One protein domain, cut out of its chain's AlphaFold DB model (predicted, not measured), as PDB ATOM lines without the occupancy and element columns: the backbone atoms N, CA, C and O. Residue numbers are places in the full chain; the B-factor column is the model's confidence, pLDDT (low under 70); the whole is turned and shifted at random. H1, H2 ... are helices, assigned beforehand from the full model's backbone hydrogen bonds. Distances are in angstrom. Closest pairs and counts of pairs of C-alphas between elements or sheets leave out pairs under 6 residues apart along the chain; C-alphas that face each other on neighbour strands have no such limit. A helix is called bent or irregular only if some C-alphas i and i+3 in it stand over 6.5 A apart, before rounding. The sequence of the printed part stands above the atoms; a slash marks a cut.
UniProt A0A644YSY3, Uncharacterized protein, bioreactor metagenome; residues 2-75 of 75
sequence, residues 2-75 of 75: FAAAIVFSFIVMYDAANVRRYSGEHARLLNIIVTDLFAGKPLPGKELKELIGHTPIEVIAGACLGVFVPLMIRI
ATOM      1  N   PHE A   2     109.142 159.722  83.387       83.75
ATOM      2  CA  PHE A   2     110.532 159.735  82.891       83.75
ATOM      3  C   PHE A   2     111.575 160.272  83.895       83.75
ATOM      4  O   PHE A   2     112.552 159.591  84.184       83.75
ATOM      5  N   ALA A   3     111.339 161.444  84.496       88.69
ATOM      6  CA  ALA A   3     112.267 162.028  85.473       88.69
ATOM      7  C   ALA A   3     112.481 161.129  86.707       88.69
ATOM      8  O   ALA A   3     113.606 160.948  87.159       88.69
ATOM      9  N   ALA A   4     111.408 160.507  87.211       93.50
ATOM     10  CA  ALA A   4     111.485 159.576  88.336       93.50
ATOM     11  C   ALA A   4     112.298 158.315  87.992       93.50
ATOM     12  O   ALA A   4     113.097 157.867  88.808       93.50
ATOM     13  N   ALA A   5     112.144 157.780  86.774       89.62
ATOM     14  CA  ALA A   5     112.911 156.623  86.313       89.62
ATOM     15  C   ALA A   5     114.420 156.916  86.236       89.62
ATOM     16  O   ALA A   5     115.223 156.076  86.636       89.62
ATOM     17  N   ILE A   6     114.809 158.116  85.787       87.88
ATOM     18  CA  ILE A   6     116.219 158.538  85.739       87.88
ATOM     19  C   ILE A   6     116.813 158.630  87.145       87.88
ATOM     20  O   ILE A   6     117.873 158.064  87.404       87.88
ATOM     21  N   VAL A   7     116.124 159.307  88.068       93.06
ATOM     22  CA  VAL A   7     116.592 159.443  89.456       93.06
ATOM     23  C   VAL A   7     116.747 158.070  90.107       93.06
ATOM     24  O   VAL A   7     117.779 157.785  90.706       93.06
ATOM     25  N   PHE A   8     115.762 157.190  89.930       92.56
ATOM     26  CA  PHE A   8     115.820 155.836  90.473       92.56
ATOM     27  C   PHE A   8     116.961 155.010  89.863       92.56
ATOM     28  O   PHE A   8     117.654 154.294  90.580       92.56
ATOM     29  N   SER A   9     117.212 155.154  88.557       87.88
ATOM     30  CA  SER A   9     118.331 154.492  87.880       87.88
ATOM     31  C   SER A   9     119.683 154.905  88.467       87.88
ATOM     32  O   SER A   9     120.512 154.037  88.744       87.88
ATOM     33  N   PHE A  10     119.890 156.199  88.742       88.00
ATOM     34  CA  PHE A  10     121.112 156.669  89.398       88.00
ATOM     35  C   PHE A  10     121.253 156.152  90.831       88.00
ATOM     36  O   PHE A  10     122.351 155.757  91.217       88.00
ATOM     37  N   ILE A  11     120.161 156.102  91.602       93.56
ATOM     38  CA  ILE A  11     120.172 155.561  92.969       93.56
ATOM     39  C   ILE A  11     120.620 154.094  92.965       93.56
ATOM     40  O   ILE A  11     121.558 153.743  93.676       93.56
ATOM     41  N   VAL A  12     120.002 153.252  92.127       90.88
ATOM     42  CA  VAL A  12     120.335 151.818  92.036       90.88
ATOM     43  C   VAL A  12     121.782 151.612  91.585       90.88
ATOM     44  O   VAL A  12     122.479 150.742  92.101       90.88
ATOM     45  N   MET A  13     122.253 152.422  90.638       86.94
ATOM     46  CA  MET A  13     123.622 152.342  90.134       86.94
ATOM     47  C   MET A  13     124.654 152.729  91.198       86.94
ATOM     48  O   MET A  13     125.670 152.048  91.342       86.94
ATOM     49  N   TYR A  14     124.387 153.798  91.950       86.94
ATOM     50  CA  TYR A  14     125.251 154.259  93.032       86.94
ATOM     51  C   TYR A  14     125.323 153.239  94.174       86.94
ATOM     52  O   TYR A  14     126.416 152.899  94.632       86.94
ATOM     53  N   ASP A  15     124.176 152.697  94.584       91.12
ATOM     54  CA  ASP A  15     124.098 151.674  95.628       91.12
ATOM     55  C   ASP A  15     124.854 150.398  95.225       91.12
ATOM     56  O   ASP A  15     125.754 149.941  95.934       91.12
ATOM     57  N   ALA A  16     124.597 149.891  94.015       86.94
ATOM     58  CA  ALA A  16     125.279 148.711  93.494       86.94
ATOM     59  C   ALA A  16     126.804 148.899  93.395       86.94
ATOM     60  O   ALA A  16     127.559 147.950  93.627       86.94
ATOM     61  N   ALA A  17     127.277 150.103  93.059       84.94
ATOM     62  CA  ALA A  17     128.703 150.417  93.011       84.94
ATOM     63  C   ALA A  17     129.342 150.421  94.409       84.94
ATOM     64  O   ALA A  17     130.422 149.852  94.588       84.94
ATOM     65  N   ASN A  18     128.671 151.011  95.401       86.12
ATOM     66  CA  ASN A  18     129.165 151.057  96.775       86.12
ATOM     67  C   ASN A  18     129.211 149.669  97.415       86.12
ATOM     68  O   ASN A  18     130.251 149.287  97.948       86.12
ATOM     69  N   VAL A  19     128.144 148.874  97.295       88.25
ATOM     70  CA  VAL A  19     128.100 147.507  97.844       88.25
ATOM     71  C   VAL A  19     129.244 146.646  97.296       88.25
ATOM     72  O   VAL A  19     129.894 145.914  98.045       88.25
ATOM     73  N   ARG A  20     129.547 146.764  95.997       87.81
ATOM     74  CA  ARG A  20     130.671 146.062  95.355       87.81
ATOM     75  C   ARG A  20     132.028 146.488  95.920       87.81
ATOM     76  O   ARG A  20     132.857 145.624  96.200       87.81
ATOM     77  N   ARG A  21     132.245 147.792  96.130       85.31
ATOM     78  CA  ARG A  21     133.495 148.305  96.716       85.31
ATOM     79  C   ARG A  21     133.717 147.799  98.133       85.31
ATOM     80  O   ARG A  21     134.771 147.226  98.390       85.31
ATOM     81  N   TYR A  22     132.718 147.935  99.005       89.25
ATOM     82  CA  TYR A  22     132.823 147.446 100.379       89.25
ATOM     83  C   TYR A  22     133.062 145.936 100.421       89.25
ATOM     84  O   TYR A  22     133.930 145.476 101.151       89.25
ATOM     85  N   SER A  23     132.364 145.155  99.591       90.06
ATOM     86  CA  SER A  23     132.574 143.704  99.510       90.06
ATOM     87  C   SER A  23     134.007 143.332  99.094       90.06
ATOM     88  O   SER A  23     134.595 142.415  99.665       90.06
ATOM     89  N   GLY A  24     134.611 144.083  98.165       88.25
ATOM     90  CA  GLY A  24     136.020 143.916  97.793       88.25
ATOM     91  C   GLY A  24     136.999 144.264  98.921       88.25
ATOM     92  O   GLY A  24     137.928 143.503  99.193       88.25
ATOM     93  N   GLU A  25     136.762 145.367  99.639       89.19
ATOM     94  CA  GLU A  25     137.561 145.732 100.818       89.19
ATOM     95  C   GLU A  25     137.447 144.690 101.937       89.19
ATOM     96  O   GLU A  25     138.454 144.308 102.536       89.19
ATOM     97  N   HIS A  26     136.242 144.167 102.173       90.88
ATOM     98  CA  HIS A  26     136.014 143.073 103.113       90.88
ATOM     99  C   HIS A  26     136.739 141.793 102.687       90.88
ATOM    100  O   HIS A  26     137.355 141.144 103.530       90.88
ATOM    101  N   ALA A  27     136.713 141.440 101.398       89.94
ATOM    102  CA  ALA A  27     137.431 140.283 100.867       89.94
ATOM    103  C   ALA A  27     138.948 140.405 101.077       89.94
ATOM    104  O   ALA A  27     139.577 139.456 101.539       89.94
ATOM    105  N   ARG A  28     139.518 141.589 100.817       87.94
ATOM    106  CA  ARG A  28     140.929 141.887 101.092       87.94
ATOM    107  C   ARG A  28     141.263 141.744 102.573       87.94
ATOM    108  O   ARG A  28     142.235 141.080 102.919       87.94
ATOM    109  N   LEU A  29     140.471 142.362 103.451       90.44
ATOM    110  CA  LEU A  29     140.712 142.287 104.891       90.44
ATOM    111  C   LEU A  29     140.646 140.838 105.387       90.44
ATOM    112  O   LEU A  29     141.474 140.423 106.194       90.44
ATOM    113  N   LEU A  30     139.688 140.061 104.880       89.12
ATOM    114  CA  LEU A  30     139.539 138.661 105.242       89.12
ATOM    115  C   LEU A  30     140.722 137.820 104.753       89.12
ATOM    116  O   LEU A  30     141.219 137.017 105.535       89.12
ATOM    117  N   ASN A  31     141.222 138.036 103.531       87.00
ATOM    118  CA  ASN A  31     142.444 137.380 103.055       87.00
ATOM    119  C   ASN A  31     143.628 137.661 103.995       87.00
ATOM    120  O   ASN A  31     144.297 136.719 104.399       87.00
ATOM    121  N   ILE A  32     143.833 138.916 104.421       87.25
ATOM    122  CA  ILE A  32     144.916 139.290 105.354       87.25
ATOM    123  C   ILE A  32     144.767 138.568 106.699       87.25
ATOM    124  O   ILE A  32     145.704 137.914 107.148       87.25
ATOM    125  N   ILE A  33     143.581 138.641 107.319       88.81
ATOM    126  CA  ILE A  33     143.304 137.978 108.607       88.81
ATOM    127  C   ILE A  33     143.596 136.483 108.503       88.81
ATOM    128  O   ILE A  33     144.198 135.891 109.394       88.81
ATOM    129  N   VAL A  34     143.165 135.871 107.407       85.44
ATOM    130  CA  VAL A  34     143.340 134.452 107.141       85.44
ATOM    131  C   VAL A  34     144.825 134.113 106.938       85.44
ATOM    132  O   VAL A  34     145.324 133.172 107.551       85.44
ATOM    133  N   THR A  35     145.578 134.890 106.163       83.12
ATOM    134  CA  THR A  35     147.024 134.686 105.984       83.12
ATOM    135  C   THR A  35     147.792 134.791 107.306       83.12
ATOM    136  O   THR A  35     148.642 133.936 107.583       83.12
ATOM    137  N   ASP A  36     147.460 135.782 108.138       85.56
ATOM    138  CA  ASP A  36     148.089 136.005 109.444       85.56
ATOM    139  C   ASP A  36     147.764 134.877 110.433       85.56
ATOM    140  O   ASP A  36     148.656 134.350 111.101       85.56
ATOM    141  N   LEU A  37     146.497 134.448 110.494       85.00
ATOM    142  CA  LEU A  37     146.038 133.418 111.431       85.00
ATOM    143  C   LEU A  37     146.675 132.049 111.158       85.00
ATOM    144  O   LEU A  37     146.918 131.273 112.082       85.00
ATOM    145  N   PHE A  38     146.962 131.753 109.889       81.38
ATOM    146  CA  PHE A  38     147.573 130.493 109.472       81.38
ATOM    147  C   PHE A  38     149.095 130.581 109.293       81.38
ATOM    148  O   PHE A  38     149.701 129.606 108.848       81.38
ATOM    149  N   ALA A  39     149.731 131.694 109.683       74.00
ATOM    150  CA  ALA A  39     151.181 131.910 109.595       74.00
ATOM    151  C   ALA A  39     151.758 131.565 108.205       74.00
ATOM    152  O   ALA A  39     152.811 130.931 108.090       74.00
ATOM    153  N   GLY A  40     151.025 131.908 107.142       65.88
ATOM    154  CA  GLY A  40     151.410 131.599 105.762       65.88
ATOM    155  C   GLY A  40     151.289 130.123 105.354       65.88
ATOM    156  O   GLY A  40     151.727 129.763 104.261       65.88
ATOM    157  N   LYS A  41     150.697 129.248 106.181       68.75
ATOM    158  CA  LYS A  41     150.368 127.882 105.754       68.75
ATOM    159  C   LYS A  41     149.233 127.937 104.724       68.75
ATOM    160  O   LYS A  41     148.210 128.564 105.002       68.75
ATOM    161  N   PRO A  42     149.378 127.280 103.559       61.31
ATOM    162  CA  PRO A  42     148.343 127.289 102.539       61.31
ATOM    163  C   PRO A  42     147.088 126.622 103.093       61.31
ATOM    164  O   PRO A  42     147.107 125.465 103.520       61.31
ATOM    165  N   LEU A  43     145.996 127.374 103.109       66.38
ATOM    166  CA  LEU A  43     144.700 126.843 103.488       66.38
ATOM    167  C   LEU A  43     144.136 125.952 102.391       66.38
ATOM    168  O   LEU A  43     144.336 126.229 101.206       66.38
ATOM    169  N   PRO A  44     143.345 124.933 102.756       60.91
ATOM    170  CA  PRO A  44     142.506 124.234 101.804       60.91
ATOM    171  C   PRO A  44     141.305 125.135 101.466       60.91
ATOM    172  O   PRO A  44     140.201 124.943 101.963       60.91
ATOM    173  N   GLY A  45     141.533 126.177 100.667       64.69
ATOM    174  CA  GLY A  45     140.522 127.157 100.277       64.69
ATOM    175  C   GLY A  45     141.069 128.156  99.260       64.69
ATOM    176  O   GLY A  45     142.235 128.530  99.309       64.69
ATOM    177  N   LYS A  46     140.237 128.567  98.302       68.19
ATOM    178  CA  LYS A  46     140.600 129.580  97.303       68.19
ATOM    179  C   LYS A  46     140.526 130.969  97.945       68.19
ATOM    180  O   LYS A  46     139.513 131.270  98.570       68.19
ATOM    181  N   GLU A  47     141.554 131.799  97.762       76.06
ATOM    182  CA  GLU A  47     141.539 133.207  98.190       76.06
ATOM    183  C   GLU A  47     140.310 133.936  97.635       76.06
ATOM    184  O   GLU A  47     139.860 133.690  96.504       76.06
ATOM    185  N   LEU A  48     139.755 134.841  98.438       79.69
ATOM    186  CA  LEU A  48     138.637 135.664  98.005       79.69
ATOM    187  C   LEU A  48     139.137 136.650  96.950       79.69
ATOM    188  O   LEU A  48     140.214 137.234  97.076       79.69
ATOM    189  N   LYS A  49     138.343 136.865  95.902       76.75
ATOM    190  CA  LYS A  49     138.648 137.904  94.916       76.75
ATOM    191  C   LYS A  49     138.511 139.272  95.586       76.75
ATOM    192  O   LYS A  49     137.398 139.692  95.861       76.75
ATOM    193  N   GLU A  50     139.623 139.967  95.802       76.25
ATOM    194  CA  GLU A  50     139.639 141.313  96.403       76.25
ATOM    195  C   GLU A  50     139.017 142.373  95.487       76.25
ATOM    196  O   GLU A  50     138.438 143.356  95.939       76.25
ATOM    197  N   LEU A  51     139.095 142.155  94.173       74.94
ATOM    198  CA  LEU A  51     138.377 142.956  93.192       74.94
ATOM    199  C   LEU A  51     137.039 142.282  92.871       74.94
ATOM    200  O   LEU A  51     136.951 141.414  91.999       74.94
ATOM    201  N   ILE A  52     135.985 142.690  93.581       68.19
ATOM    202  CA  ILE A  52     134.601 142.325  93.255       68.19
ATOM    203  C   ILE A  52     133.966 143.503  92.523       68.19
ATOM    204  O   ILE A  52     133.386 144.394  93.135       68.19
ATOM    205  N   GLY A  53     134.084 143.542  91.195       63.97
ATOM    206  CA  GLY A  53     133.393 144.573  90.429       63.97
ATOM    207  C   GLY A  53     133.813 144.741  88.979       63.97
ATOM    208  O   GLY A  53     134.634 144.003  88.442       63.97
ATOM    209  N   HIS A  54     133.205 145.770  88.401       70.19
ATOM    210  CA  HIS A  54     133.497 146.369  87.109       70.19
ATOM    211  C   HIS A  54     134.059 147.771  87.357       70.19
ATOM    212  O   HIS A  54     133.770 148.395  88.384       70.19
ATOM    213  N   THR A  55     134.869 148.277  86.439       77.75
ATOM    214  CA  THR A  55     135.395 149.639  86.541       77.75
ATOM    215  C   THR A  55     134.260 150.664  86.405       77.75
ATOM    216  O   THR A  55     133.303 150.428  85.666       77.75
ATOM    217  N   PRO A  56     134.345 151.837  87.067       74.50
ATOM    218  CA  PRO A  56     133.365 152.913  86.883       74.50
ATOM    219  C   PRO A  56     133.167 153.297  85.407       74.50
ATOM    220  O   PRO A  56     132.074 153.692  85.009       74.50
ATOM    221  N   ILE A  57     134.208 153.110  84.587       76.31
ATOM    222  CA  ILE A  57     134.173 153.305  83.136       76.31
ATOM    223  C   ILE A  57     133.150 152.386  82.452       76.31
ATOM    224  O   ILE A  57     132.410 152.849  81.590       76.31
ATOM    225  N   GLU A  58     133.062 151.112  82.843       82.75
ATOM    226  CA  GLU A  58     132.140 150.140  82.232       82.75
ATOM    227  C   GLU A  58     130.683 150.489  82.547       82.75
ATOM    228  O   GLU A  58     129.800 150.342  81.704       82.75
ATOM    229  N   VAL A  59     130.435 151.022  83.746       81.06
ATOM    230  CA  VAL A  59     129.109 151.491  84.161       81.06
ATOM    231  C   VAL A  59     128.687 152.722  83.350       81.06
ATOM    232  O   VAL A  59     127.563 152.773  82.850       81.06
ATOM    233  N   ILE A  60     129.597 153.684  83.155       83.50
ATOM    234  CA  ILE A  60     129.351 154.874  82.325       83.50
ATOM    235  C   ILE A  60     129.125 154.471  80.862       83.50
ATOM    236  O   ILE A  60     128.184 154.953  80.235       83.50
ATOM    237  N   ALA A  61     129.925 153.543  80.332       87.06
ATOM    238  CA  ALA A  61     129.764 153.030  78.974       87.06
ATOM    239  C   ALA A  61     128.395 152.357  78.774       87.06
ATOM    240  O   ALA A  61     127.725 152.615  77.773       87.06
ATOM    241  N   GLY A  62     127.939 151.559  79.745       84.31
ATOM    242  CA  GLY A  62     126.603 150.960  79.733       84.31
ATOM    243  C   GLY A  62     125.477 152.000  79.763       84.31
ATOM    244  O   GLY A  62     124.513 151.882  79.007       84.31
ATOM    245  N   ALA A  63     125.615 153.053  80.576       85.44
ATOM    246  CA  ALA A  63     124.654 154.156  80.619       85.44
ATOM    247  C   ALA A  63     124.589 154.914  79.282       85.44
ATOM    248  O   ALA A  63     123.500 155.178  78.775       85.44
ATOM    249  N   CYS A  64     125.745 155.204  78.672       89.06
ATOM    250  CA  CYS A  64     125.817 155.805  77.342       89.06
ATOM    251  C   CYS A  64     125.142 154.916  76.291       89.06
ATOM    252  O   CYS A  64     124.290 155.402  75.548       89.06
ATOM    253  N   LEU A  65     125.455 153.617  76.254       88.88
ATOM    254  CA  LEU A  65     124.811 152.672  75.336       88.88
ATOM    255  C   LEU A  65     123.288 152.645  75.511       88.88
ATOM    256  O   LEU A  65     122.566 152.657  74.515       88.88
ATOM    257  N   GLY A  66     122.792 152.689  76.749       84.50
ATOM    258  CA  GLY A  66     121.358 152.747  77.040       84.50
ATOM    259  C   GLY A  66     120.651 153.986  76.475       84.50
ATOM    260  O   GLY A  66     119.459 153.921  76.189       84.50
ATOM    261  N   VAL A  67     121.374 155.092  76.263       86.19
ATOM    262  CA  VAL A  67     120.864 156.300  75.590       86.19
ATOM    263  C   VAL A  67     121.017 156.201  74.068       86.19
ATOM    264  O   VAL A  67     120.098 156.560  73.332       86.19
ATOM    265  N   PHE A  68     122.155 155.698  73.583       91.81
ATOM    266  CA  PHE A  68     122.473 155.653  72.153       91.81
ATOM    267  C   PHE A  68     121.652 154.624  71.368       91.81
ATOM    268  O   PHE A  68     121.188 154.930  70.272       91.81
ATOM    269  N   VAL A  69     121.433 153.427  71.915       91.38
ATOM    270  CA  VAL A  69     120.678 152.353  71.245       91.38
ATOM    271  C   VAL A  69     119.250 152.781  70.860       91.38
ATOM    272  O   VAL A  69     118.897 152.659  69.686       91.38
ATOM    273  N   PRO A  70     118.416 153.328  71.769       86.19
ATOM    274  CA  PRO A  70     117.076 153.781  71.399       86.19
ATOM    275  C   PRO A  70     117.082 155.008  70.478       86.19
ATOM    276  O   PRO A  70     116.132 155.184  69.719       86.19
ATOM    277  N   LEU A  71     118.130 155.843  70.511       87.44
ATOM    278  CA  LEU A  71     118.276 156.961  69.576       87.44
ATOM    279  C   LEU A  71     118.566 156.469  68.150       87.44
ATOM    280  O   LEU A  71     117.976 156.987  67.210       87.44
ATOM    281  N   MET A  72     119.413 155.445  67.996       89.12
ATOM    282  CA  MET A  72     119.716 154.840  66.693       89.12
ATOM    283  C   MET A  72     118.533 154.085  66.088       89.12
ATOM    284  O   MET A  72     118.341 154.151  64.887       89.12
ATOM    285  N   ILE A  73     117.740 153.375  66.896       91.31
ATOM    286  CA  ILE A  73     116.575 152.614  66.403       91.31
ATOM    287  C   ILE A  73     115.453 153.546  65.903       91.31
ATOM    288  O   ILE A  73     114.593 153.128  65.133       91.31
ATOM    289  N   ARG A  74     115.426 154.798  66.378       72.38
ATOM    290  CA  ARG A  74     114.373 155.780  66.080       72.38
ATOM    291  C   ARG A  74     114.700 156.699  64.888       72.38
ATOM    292  O   ARG A  74     113.830 157.478  64.502       72.38
ATOM    293  N   ILE A  75     115.922 156.628  64.358       56.91
ATOM    294  CA  ILE A  75     116.384 157.288  63.122       56.91
ATOM    295  C   ILE A  75     116.221 156.306  61.964       56.91
ATOM    296  O   ILE A  75     115.778 156.762  60.888       56.91
TER     297      ILE A  75
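What this domain is: This is residues 2 to 75 of the 75 residues of an uncharacterized protein of bioreactor metagenome (UniProt A0A644YSY3). One long helix, H1, makes most of the length of this rod, and the chain then folds back: a long link without named elements runs back beside the later half of H1, and the shorter helix H2 follows it towards the end where H1 began. The two arms of this fold stay loosely together, with no C-alpha of H1 within 8 A of H2, and residues 2 to 8 of H1, residues 36 to 41 and residues 64 to 75, of which 64 to 73 belong to H2, stick out. The 74 printed residues hold two named helices, H1 then H2, and no named strand; the class is all helix. The whole is extended, with a radius of gyration of the C-alphas of 19.0 A and spans of 63 by 23 by 16 A.

How they stand to each other: H1, residues 2 to 37, and H2, residues 56 to 73, are near each other: their closest C-alphas are 8.1 A apart, and 6 pairs lie within 10 A. Residues 2 to 8 of H1, residues 36 to 41, and residues 64 to 75, of which 64 to 73 belong to H2, stand free. Each O i to N i+4 pair in H1 is within hydrogen-bond range; in H2 this holds for 12 of 14.

Where its parts are: H1 measures 52.6 A from C-alpha 2 at (110.532, 159.735, 82.891) to C-alpha 37 at (146.038, 133.418, 111.431). H2 measures 26.5 A and ends with C-alpha 73 at (116.575, 152.614, 66.403). H2 is neither bent nor irregular, but only just: C-alphas 67 and 70 are 6.2 A apart.

The domain as a whole: The two C-alphas farthest apart, those of Ala 39 and Ile 75, are 63.4 A apart. The printed part has no cut. The link from H1 to H2 is long, with 18 residues. Mean pLDDT of the printed part is 82.8; residues 40 to 46, 52 to 53 and 75 are under 70.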